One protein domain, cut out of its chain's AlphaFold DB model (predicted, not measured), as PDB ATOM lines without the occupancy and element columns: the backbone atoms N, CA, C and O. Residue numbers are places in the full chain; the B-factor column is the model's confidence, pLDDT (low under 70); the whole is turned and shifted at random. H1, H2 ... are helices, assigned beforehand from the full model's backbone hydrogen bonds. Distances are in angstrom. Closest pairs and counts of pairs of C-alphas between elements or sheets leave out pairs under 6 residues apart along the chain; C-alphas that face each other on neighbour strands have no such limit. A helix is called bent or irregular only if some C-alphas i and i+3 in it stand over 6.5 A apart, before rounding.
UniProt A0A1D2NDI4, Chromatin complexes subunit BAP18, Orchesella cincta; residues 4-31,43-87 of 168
ATOM      1  N   ALA A   4       6.251  44.380  -1.484       85.38
ATOM      2  CA  ALA A   4       7.307  44.368  -0.475       85.38
ATOM      3  C   ALA A   4       7.296  43.080   0.368       85.38
ATOM      4  O   ALA A   4       8.353  42.485   0.559       85.38
ATOM      5  N   SER A   5       6.121  42.593   0.795       89.31
ATOM      6  CA  SER A   5       6.022  41.306   1.505       89.31
ATOM      7  C   SER A   5       6.526  40.141   0.652       89.31
ATOM      8  O   SER A   5       7.279  39.318   1.155       89.31
ATOM      9  N   LYS A   6       6.186  40.100  -0.645       90.88
ATOM     10  CA  LYS A   6       6.641  39.029  -1.553       90.88
ATOM     11  C   LYS A   6       8.162  39.020  -1.732       90.88
ATOM     12  O   LYS A   6       8.775  37.961  -1.755       90.88
ATOM     13  N   VAL A   7       8.778  40.198  -1.847       91.06
ATOM     14  CA  VAL A   7      10.243  40.324  -1.923       91.06
ATOM     15  C   VAL A   7      10.896  39.902  -0.602       91.06
ATOM     16  O   VAL A   7      11.898  39.190  -0.618       91.06
ATOM     17  N   GLY A   8      10.303  40.265   0.539       93.31
ATOM     18  CA  GLY A   8      10.780  39.846   1.859       93.31
ATOM     19  C   GLY A   8      10.776  38.325   2.061       93.31
ATOM     20  O   GLY A   8      11.719  37.780   2.635       93.31
ATOM     21  N   GLU A   9       9.766  37.620   1.545       96.12
ATOM     22  CA  GLU A   9       9.703  36.149   1.594       96.12
ATOM     23  C   GLU A   9      10.830  35.492   0.793       96.12
ATOM     24  O   GLU A   9      11.459  34.548   1.270       96.12
ATOM     25  N   ILE A  10      11.139  36.029  -0.391       93.81
ATOM     26  CA  ILE A  10      12.237  35.539  -1.238       93.81
ATOM     27  C   ILE A  10      13.576  35.677  -0.505       93.81
ATOM     28  O   ILE A  10      14.349  34.720  -0.445       93.81
ATOM     29  N   PHE A  11      13.842  36.838   0.101       93.88
ATOM     30  CA  PHE A  11      15.072  37.045   0.867       93.88
ATOM     31  C   PHE A  11      15.132  36.191   2.136       93.88
ATOM     32  O   PHE A  11      16.206  35.708   2.486       93.88
ATOM     33  N   SER A  12      13.996  35.937   2.787       96.12
ATOM     34  CA  SER A  12      13.933  35.027   3.939       96.12
ATOM     35  C   SER A  12      14.282  33.587   3.541       96.12
ATOM     36  O   SER A  12      15.049  32.912   4.235       96.12
ATOM     37  N   ALA A  13      13.782  33.121   2.392       95.00
ATOM     38  CA  ALA A  13      14.121  31.808   1.847       95.00
ATOM     39  C   ALA A  13      15.607  31.712   1.458       95.00
ATOM     40  O   ALA A  13      16.278  30.748   1.831       95.00
ATOM     41  N   ALA A  14      16.144  32.733   0.780       94.06
ATOM     42  CA  ALA A  14      17.561  32.800   0.422       94.06
ATOM     43  C   ALA A  14      18.467  32.823   1.665       94.06
ATOM     44  O   ALA A  14      19.430  32.064   1.740       94.06
ATOM     45  N   GLY A  15      18.120  33.623   2.678       94.44
ATOM     46  CA  GLY A  15      18.837  33.669   3.953       94.44
ATOM     47  C   GLY A  15      18.858  32.310   4.651       94.44
ATOM     48  O   GLY A  15      19.907  31.874   5.111       94.44
ATOM     49  N   THR A  16      17.739  31.583   4.642       96.56
ATOM     50  CA  THR A  16      17.673  30.217   5.191       96.56
ATOM     51  C   THR A  16      18.614  29.257   4.454       96.56
ATOM     52  O   THR A  16      19.266  28.428   5.088       96.56
ATOM     53  N   ALA A  17      18.705  29.359   3.124       92.94
ATOM     54  CA  ALA A  17      19.624  28.545   2.331       92.94
ATOM     55  C   ALA A  17      21.096  28.878   2.638       92.94
ATOM     56  O   ALA A  17      21.894  27.963   2.845       92.94
ATOM     57  N   PHE A  18      21.445  30.164   2.748       93.12
ATOM     58  CA  PHE A  18      22.802  30.588   3.103       93.12
ATOM     59  C   PHE A  18      23.195  30.208   4.534       93.12
ATOM     60  O   PHE A  18      24.328  29.789   4.751       93.12
ATOM     61  N   SER A  19      22.270  30.264   5.497       94.06
ATOM     62  CA  SER A  19      22.531  29.793   6.864       94.06
ATOM     63  C   SER A  19      22.878  28.304   6.900       94.06
ATOM     64  O   SER A  19      23.854  27.921   7.540       94.06
ATOM     65  N   LYS A  20      22.136  27.465   6.161       90.44
ATOM     66  CA  LYS A  20      22.429  26.024   6.045       90.44
ATOM     67  C   LYS A  20      23.794  25.765   5.408       90.44
ATOM     68  O   LYS A  20      24.539  24.907   5.868       90.44
ATOM     69  N   LEU A  21      24.129  26.521   4.363       88.25
ATOM     70  CA  LEU A  21      25.434  26.443   3.707       88.25
ATOM     71  C   LEU A  21      26.579  26.818   4.667       88.25
ATOM     72  O   LEU A  21      27.596  26.125   4.718       88.25
ATOM     73  N   GLY A  22      26.402  27.881   5.456       88.75
ATOM     74  CA  GLY A  22      27.366  28.303   6.475       88.75
ATOM     75  C   GLY A  22      27.571  27.252   7.569       88.75
ATOM     76  O   GLY A  22      28.706  26.965   7.941       88.75
ATOM     77  N   GLU A  23      26.490  26.617   8.025       86.75
ATOM     78  CA  GLU A  23      26.550  25.526   9.002       86.75
ATOM     79  C   GLU A  23      27.325  24.313   8.465       86.75
ATOM     80  O   GLU A  23      28.253  23.839   9.121       86.75
ATOM     81  N   LEU A  24      27.008  23.851   7.250       83.31
ATOM     82  CA  LEU A  24      27.729  22.748   6.598       83.31
ATOM     83  C   LEU A  24      29.223  23.065   6.435       83.31
ATOM     84  O   LEU A  24      30.074  22.204   6.658       83.31
ATOM     85  N   THR A  25      29.548  24.321   6.115       78.94
ATOM     86  CA  THR A  25      30.937  24.791   6.013       78.94
ATOM     87  C   THR A  25      31.666  24.700   7.356       78.94
ATOM     88  O   THR A  25      32.810  24.254   7.404       78.94
ATOM     89  N   MET A  26      31.005  25.059   8.463       81.88
ATOM     90  CA  MET A  26      31.581  24.947   9.809       81.88
ATOM     91  C   MET A  26      31.775  23.492  10.250       81.88
ATOM     92  O   MET A  26      32.807  23.164  10.836       81.88
ATOM     93  N   GLN A  27      30.816  22.609   9.955       74.62
ATOM     94  CA  GLN A  27      30.897  21.184  10.302       74.62
ATOM     95  C   GLN A  27      32.064  20.478   9.596       74.62
ATOM     96  O   GLN A  27      32.664  19.554  10.149       74.62
ATOM     97  N   LEU A  28      32.449  20.940   8.406       66.81
ATOM     98  CA  LEU A  28      33.579  20.387   7.663       66.81
ATOM     99  C   LEU A  28      34.946  20.667   8.300       66.81
ATOM    100  O   LEU A  28      35.891  19.909   8.094       66.81
ATOM    101  N   HIS A  29      35.065  21.736   9.089       58.34
ATOM    102  CA  HIS A  29      36.308  22.073   9.790       58.34
ATOM    103  C   HIS A  29      36.454  21.300  11.110       58.34
ATOM    104  O   HIS A  29      37.572  21.034  11.549       58.34
ATOM    105  N   THR A  30      35.339  20.920  11.743       55.81
ATOM    106  CA  THR A  30      35.321  20.226  13.043       55.81
ATOM    107  C   THR A  30      35.291  18.700  12.919       55.81
ATOM    108  O   THR A  30      35.720  18.009  13.839       55.81
ATOM    109  N   SER A  31      34.856  18.160  11.776       52.44
ATOM    110  CA  SER A  31      34.816  16.717  11.471       52.44
ATOM    111  C   SER A  31      36.132  16.155  10.907       52.44
ATOM    112  O   SER A  31      36.155  15.059  10.354       52.44
ATOM    113  N   GLU A  43      34.853  20.036  -7.275       88.31
ATOM    114  CA  GLU A  43      33.579  20.092  -7.989       88.31
ATOM    115  C   GLU A  43      32.522  20.915  -7.237       88.31
ATOM    116  O   GLU A  43      31.932  21.823  -7.826       88.31
ATOM    117  N   ASP A  44      32.313  20.665  -5.939       87.12
ATOM    118  CA  ASP A  44      31.353  21.419  -5.120       87.12
ATOM    119  C   ASP A  44      31.732  22.903  -5.025       87.12
ATOM    120  O   ASP A  44      30.870  23.782  -5.101       87.12
ATOM    121  N   ILE A  45      33.030  23.198  -4.896       88.31
ATOM    122  CA  ILE A  45      33.559  24.567  -4.850       88.31
ATOM    123  C   ILE A  45      33.307  25.274  -6.185       88.31
ATOM    124  O   ILE A  45      32.784  26.394  -6.205       88.31
ATOM    125  N   ALA A  46      33.621  24.618  -7.305       91.19
ATOM    126  CA  ALA A  46      33.373  25.157  -8.638       91.19
ATOM    127  C   ALA A  46      31.873  25.385  -8.886       91.19
ATOM    128  O   ALA A  46      31.476  26.427  -9.425       91.19
ATOM    129  N   MET A  47      31.024  24.452  -8.448       93.19
ATOM    130  CA  MET A  47      29.572  24.567  -8.556       93.19
ATOM    131  C   MET A  47      29.040  25.734  -7.718       93.19
ATOM    132  O   MET A  47      28.264  26.547  -8.226       93.19
ATOM    133  N   MET A  48      29.497  25.877  -6.471       89.25
ATOM    134  CA  MET A  48      29.120  26.991  -5.600       89.25
ATOM    135  C   MET A  48      29.531  28.336  -6.208       89.25
ATOM    136  O   MET A  48      28.722  29.265  -6.268       89.25
ATOM    137  N   HIS A  49      30.761  28.430  -6.715       92.19
ATOM    138  CA  HIS A  49      31.267  29.638  -7.361       92.19
ATOM    139  C   HIS A  49      30.444  30.016  -8.603       92.19
ATOM    140  O   HIS A  49      30.065  31.178  -8.774       92.19
ATOM    141  N   SER A  50      30.112  29.035  -9.448       96.19
ATOM    142  CA  SER A  50      29.273  29.230 -10.636       96.19
ATOM    143  C   SER A  50      27.875  29.742 -10.272       96.19
ATOM    144  O   SER A  50      27.412  30.750 -10.816       96.19
ATOM    145  N   CYS A  51      27.225  29.112  -9.287       94.94
ATOM    146  CA  CYS A  51      25.904  29.510  -8.805       94.94
ATOM    147  C   CYS A  51      25.891  30.936  -8.236       94.94
ATOM    148  O   CYS A  51      24.998  31.716  -8.568       94.94
ATOM    149  N   LEU A  52      26.886  31.305  -7.423       94.38
ATOM    150  CA  LEU A  52      26.986  32.646  -6.837       94.38
ATOM    151  C   LEU A  52      27.284  33.720  -7.886       94.38
ATOM    152  O   LEU A  52      26.665  34.783  -7.863       94.38
ATOM    153  N   THR A  53      28.174  33.432  -8.838       96.75
ATOM    154  CA  THR A  53      28.476  34.345  -9.952       96.75
ATOM    155  C   THR A  53      27.223  34.614 -10.783       96.75
ATOM    156  O   THR A  53      26.900  35.762 -11.090       96.75
ATOM    157  N   LYS A  54      26.466  33.560 -11.109       96.38
ATOM    158  CA  LYS A  54      25.200  33.686 -11.835       96.38
ATOM    159  C   LYS A  54      24.164  34.480 -11.037       96.38
ATOM    160  O   LYS A  54      23.548  35.385 -11.593       96.38
ATOM    161  N   PHE A  55      24.008  34.185  -9.748       94.38
ATOM    162  CA  PHE A  55      23.085  34.904  -8.871       94.38
ATOM    163  C   PHE A  55      23.406  36.404  -8.803       94.38
ATOM    164  O   PHE A  55      22.502  37.225  -8.937       94.38
ATOM    165  N   ALA A  56      24.684  36.775  -8.671       93.75
ATOM    166  CA  ALA A  56      25.110  38.174  -8.652       93.75
ATOM    167  C   ALA A  56      24.728  38.914  -9.948       93.75
ATOM    168  O   ALA A  56      24.139  39.994  -9.889       93.75
ATOM    169  N   ASN A  57      24.985  38.302 -11.107       96.56
ATOM    170  CA  ASN A  57      24.629  38.875 -12.407       96.56
ATOM    171  C   ASN A  57      23.109  39.035 -12.574       96.56
ATOM    172  O   ASN A  57      22.633  40.060 -13.057       96.56
ATOM    173  N   GLU A  58      22.328  38.037 -12.157       95.38
ATOM    174  CA  GLU A  58      20.865  38.090 -12.251       95.38
ATOM    175  C   GLU A  58      20.262  39.160 -11.328       95.38
ATOM    176  O   GLU A  58      19.313  39.848 -11.715       95.38
ATOM    177  N   ILE A  59      20.825  39.354 -10.130       94.75
ATOM    178  CA  ILE A  59      20.414  40.425  -9.215       94.75
ATOM    179  C   ILE A  59      20.781  41.810  -9.767       94.75
ATOM    180  O   ILE A  59      19.979  42.742  -9.627       94.75
ATOM    181  N   ASP A  60      21.933  41.963 -10.426       93.31
ATOM    182  CA  ASP A  60      22.303  43.222 -11.089       93.31
ATOM    183  C   ASP A  60      21.333  43.566 -12.232       93.31
ATOM    184  O   ASP A  60      20.788  44.669 -12.291       93.31
ATOM    185  N   GLU A  61      20.987  42.583 -13.067       95.44
ATOM    186  CA  GLU A  61      19.973  42.726 -14.115       95.44
ATOM    187  C   GLU A  61      18.604  43.147 -13.558       95.44
ATOM    188  O   GLU A  61      17.946  44.055 -14.085       95.44
ATOM    189  N   ILE A  62      18.159  42.523 -12.462       92.56
ATOM    190  CA  ILE A  62      16.918  42.912 -11.779       92.56
ATOM    191  C   ILE A  62      17.024  44.356 -11.270       92.56
ATOM    192  O   ILE A  62      16.087  45.141 -11.458       92.56
ATOM    193  N   SER A  63      18.161  44.732 -10.683       91.88
ATOM    194  CA  SER A  63      18.423  46.083 -10.176       91.88
ATOM    195  C   SER A  63      18.373  47.127 -11.295       91.88
ATOM    196  O   SER A  63      17.712  48.165 -11.155       91.88
ATOM    197  N   ASN A  64      18.974  46.827 -12.447       92.19
ATOM    198  CA  ASN A  64      18.926  47.668 -13.641       92.19
ATOM    199  C   ASN A  64      17.495  47.830 -14.161       92.19
ATOM    200  O   ASN A  64      17.057  48.953 -14.417       92.19
ATOM    201  N   ARG A  65      16.707  46.751 -14.228       91.31
ATOM    202  CA  ARG A  65      15.294  46.821 -14.645       91.31
ATOM    203  C   ARG A  65      14.436  47.650 -13.699       91.31
ATOM    204  O   ARG A  65      13.560  48.383 -14.161       91.31
ATOM    205  N   VAL A  66      14.664  47.556 -12.389       88.31
ATOM    206  CA  VAL A  66      13.964  48.398 -11.407       88.31
ATOM    207  C   VAL A  66      14.311  49.870 -11.629       88.31
ATOM    208  O   VAL A  66      13.398  50.690 -11.725       88.31
ATOM    209  N   ARG A  67      15.596  50.202 -11.807       89.19
ATOM    210  CA  ARG A  67      16.048  51.574 -12.086       89.19
ATOM    211  C   ARG A  67      15.439  52.129 -13.377       89.19
ATOM    212  O   ARG A  67      14.863  53.214 -13.357       89.19
ATOM    213  N   LEU A  68      15.494  51.372 -14.474       88.06
ATOM    214  CA  LEU A  68      14.943  51.777 -15.774       88.06
ATOM    215  C   LEU A  68      13.426  51.987 -15.731       88.06
ATOM    216  O   LEU A  68      12.919  52.940 -16.326       88.06
ATOM    217  N   ARG A  69      12.690  51.142 -14.996       85.31
ATOM    218  CA  ARG A  69      11.249  51.329 -14.781       85.31
ATOM    219  C   ARG A  69      10.971  52.638 -14.042       85.31
ATOM    220  O   ARG A  69      10.107  53.397 -14.475       85.31
ATOM    221  N   THR A  70      11.721  52.928 -12.979       83.56
ATOM    222  CA  THR A  70      11.597  54.182 -12.221       83.56
ATOM    223  C   THR A  70      11.896  55.399 -13.094       83.56
ATOM    224  O   THR A  70      11.111  56.344 -13.096       83.56
ATOM    225  N   MET A  71      12.967  55.365 -13.895       69.88
ATOM    226  CA  MET A  71      13.300  56.455 -14.822       69.88
ATOM    227  C   MET A  71      12.230  56.642 -15.902       69.88
ATOM    228  O   MET A  71      11.844  57.768 -16.196       69.88
ATOM    229  N   SER A  72      11.691  55.555 -16.456       73.88
ATOM    230  CA  SER A  72      10.619  55.616 -17.459       73.88
ATOM    231  C   SER A  72       9.325  56.190 -16.877       73.88
ATOM    232  O   SER A  72       8.674  57.011 -17.517       73.88
ATOM    233  N   HIS A  73       8.970  55.814 -15.645       67.00
ATOM    234  CA  HIS A  73       7.826  56.389 -14.934       67.00
ATOM    235  C   HIS A  73       8.044  57.870 -14.603       67.00
ATOM    236  O   HIS A  73       7.126  58.673 -14.768       67.00
ATOM    237  N   MET A  74       9.250  58.249 -14.174       57.16
ATOM    238  CA  MET A  74       9.605  59.640 -13.906       57.16
ATOM    239  C   MET A  74       9.545  60.478 -15.185       57.16
ATOM    240  O   MET A  74       8.863  61.492 -15.195       57.16
ATOM    241  N   ASN A  75      10.137  60.018 -16.290       65.19
ATOM    242  CA  ASN A  75      10.077  60.697 -17.587       65.19
ATOM    243  C   ASN A  75       8.644  60.793 -18.125       65.19
ATOM    244  O   ASN A  75       8.269  61.823 -18.672       65.19
ATOM    245  N   ALA A  76       7.815  59.762 -17.936       61.03
ATOM    246  CA  ALA A  76       6.396  59.826 -18.277       61.03
ATOM    247  C   ALA A  76       5.643  60.850 -17.411       61.03
ATOM    248  O   ALA A  76       4.763  61.541 -17.912       61.03
ATOM    249  N   THR A  77       6.007  60.981 -16.133       60.00
ATOM    250  CA  THR A  77       5.414  61.956 -15.205       60.00
ATOM    251  C   THR A  77       5.876  63.382 -15.502       60.00
ATOM    252  O   THR A  77       5.054  64.290 -15.485       60.00
ATOM    253  N   ILE A  78       7.158  63.578 -15.826       60.84
ATOM    254  CA  ILE A  78       7.732  64.862 -16.249       60.84
ATOM    255  C   ILE A  78       7.084  65.296 -17.558       60.84
ATOM    256  O   ILE A  78       6.477  66.353 -17.606       60.84
ATOM    257  N   LYS A  79       7.094  64.437 -18.580       60.62
ATOM    258  CA  LYS A  79       6.486  64.731 -19.880       60.62
ATOM    259  C   LYS A  79       4.980  64.991 -19.760       60.62
ATOM    260  O   LYS A  79       4.453  65.878 -20.418       60.62
ATOM    261  N   LYS A  80       4.276  64.265 -18.883       58.31
ATOM    262  CA  LYS A  80       2.864  64.529 -18.566       58.31
ATOM    263  C   LYS A  80       2.669  65.878 -17.863       58.31
ATOM    264  O   LYS A  80       1.737  66.580 -18.230       58.31
ATOM    265  N   ARG A  81       3.552  66.263 -16.928       55.88
ATOM    266  CA  ARG A  81       3.554  67.603 -16.316       55.88
ATOM    267  C   ARG A  81       3.856  68.697 -17.331       55.88
ATOM    268  O   ARG A  81       3.182  69.704 -17.289       55.88
ATOM    269  N   GLU A  82       4.797  68.508 -18.250       51.22
ATOM    270  CA  GLU A  82       5.110  69.500 -19.290       51.22
ATOM    271  C   GLU A  82       3.922  69.730 -20.237       51.22
ATOM    272  O   GLU A  82       3.672  70.862 -20.640       51.22
ATOM    273  N   TYR A  83       3.139  68.691 -20.555       54.75
ATOM    274  CA  TYR A  83       1.899  68.858 -21.323       54.75
ATOM    275  C   TYR A  83       0.796  69.580 -20.532       54.75
ATOM    276  O   TYR A  83       0.059  70.383 -21.102       54.75
ATOM    277  N   GLU A  84       0.684  69.314 -19.230       54.28
ATOM    278  CA  GLU A  84      -0.326  69.917 -18.350       54.28
ATOM    279  C   GLU A  84       0.025  71.376 -17.974       54.28
ATOM    280  O   GLU A  84      -0.855  72.232 -17.960       54.28
ATOM    281  N   ASP A  85       1.314  71.674 -17.769       44.75
ATOM    282  CA  ASP A  85       1.882  72.991 -17.432       44.75
ATOM    283  C   ASP A  85       1.967  73.925 -18.654       44.75
ATOM    284  O   ASP A  85       1.749  75.128 -18.543       44.75
ATOM    285  N   ALA A  86       2.154  73.375 -19.861       54.62
ATOM    286  CA  ALA A  86       2.004  74.121 -21.115       54.62
ATOM    287  C   ALA A  86       0.530  74.365 -21.516       54.62
ATOM    288  O   ALA A  86       0.270  74.937 -22.577       54.62
ATOM    289  N   GLY A  87      -0.445  73.914 -20.714       47.88
ATOM    290  CA  GLY A  87      -1.877  74.066 -20.992       47.88
ATOM    291  C   GLY A  87      -2.385  73.263 -22.200       47.88
ATOM    292  O   GLY A  87      -3.474  73.534 -22.711       47.88
TER     293      GLY A  87
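This is residues 4 to 31 and 43 to 87 of the 168 residues of the protein "Chromatin complexes subunit BAP18" of Orchesella cincta (UniProt A0A1D2NDI4). A long straight helix, H2, and a shorter one, H1, run lengthwise in opposite directions with an open gap between them, staggered so that the end of H2 near Gly 87 reaches well past H1. The printed part has 73 residues with two named helices, H1 then H2, and no named strand; the class is all helix. The whole is an extended rod, with a radius of gyration of the C-alphas of 21.1 A and spans of 75 by 26 by 13 A.

H2, residues 43 to 85, is apart from H1, residues 4 to 30, with no C-alpha of the one within 8 A of the other. Residues 4 to 31 and residues 43 to 87 stand free. Every O i to N i+4 pair is within hydrogen-bond range in H2, and 21 of 23 in H1.

H2 measures 62.4 A, from C-alpha 43 at (33.579, 20.092, -7.989) to C-alpha 85 at (1.882, 72.991, -17.432). H1 measures 39.4 A and begins with C-alpha 4 at (7.307, 44.368, -0.475). Neither is bent.

The C-alphas of Ser 31 and Gly 87, the two farthest apart, are 75.4 A apart. Residues 32 to 42 are not printed, and C-alphas 31 and 43 are 19.8 A apart across this cut. The pLDDT is under 70 at residues 28 to 31, 71 and 73 to 87.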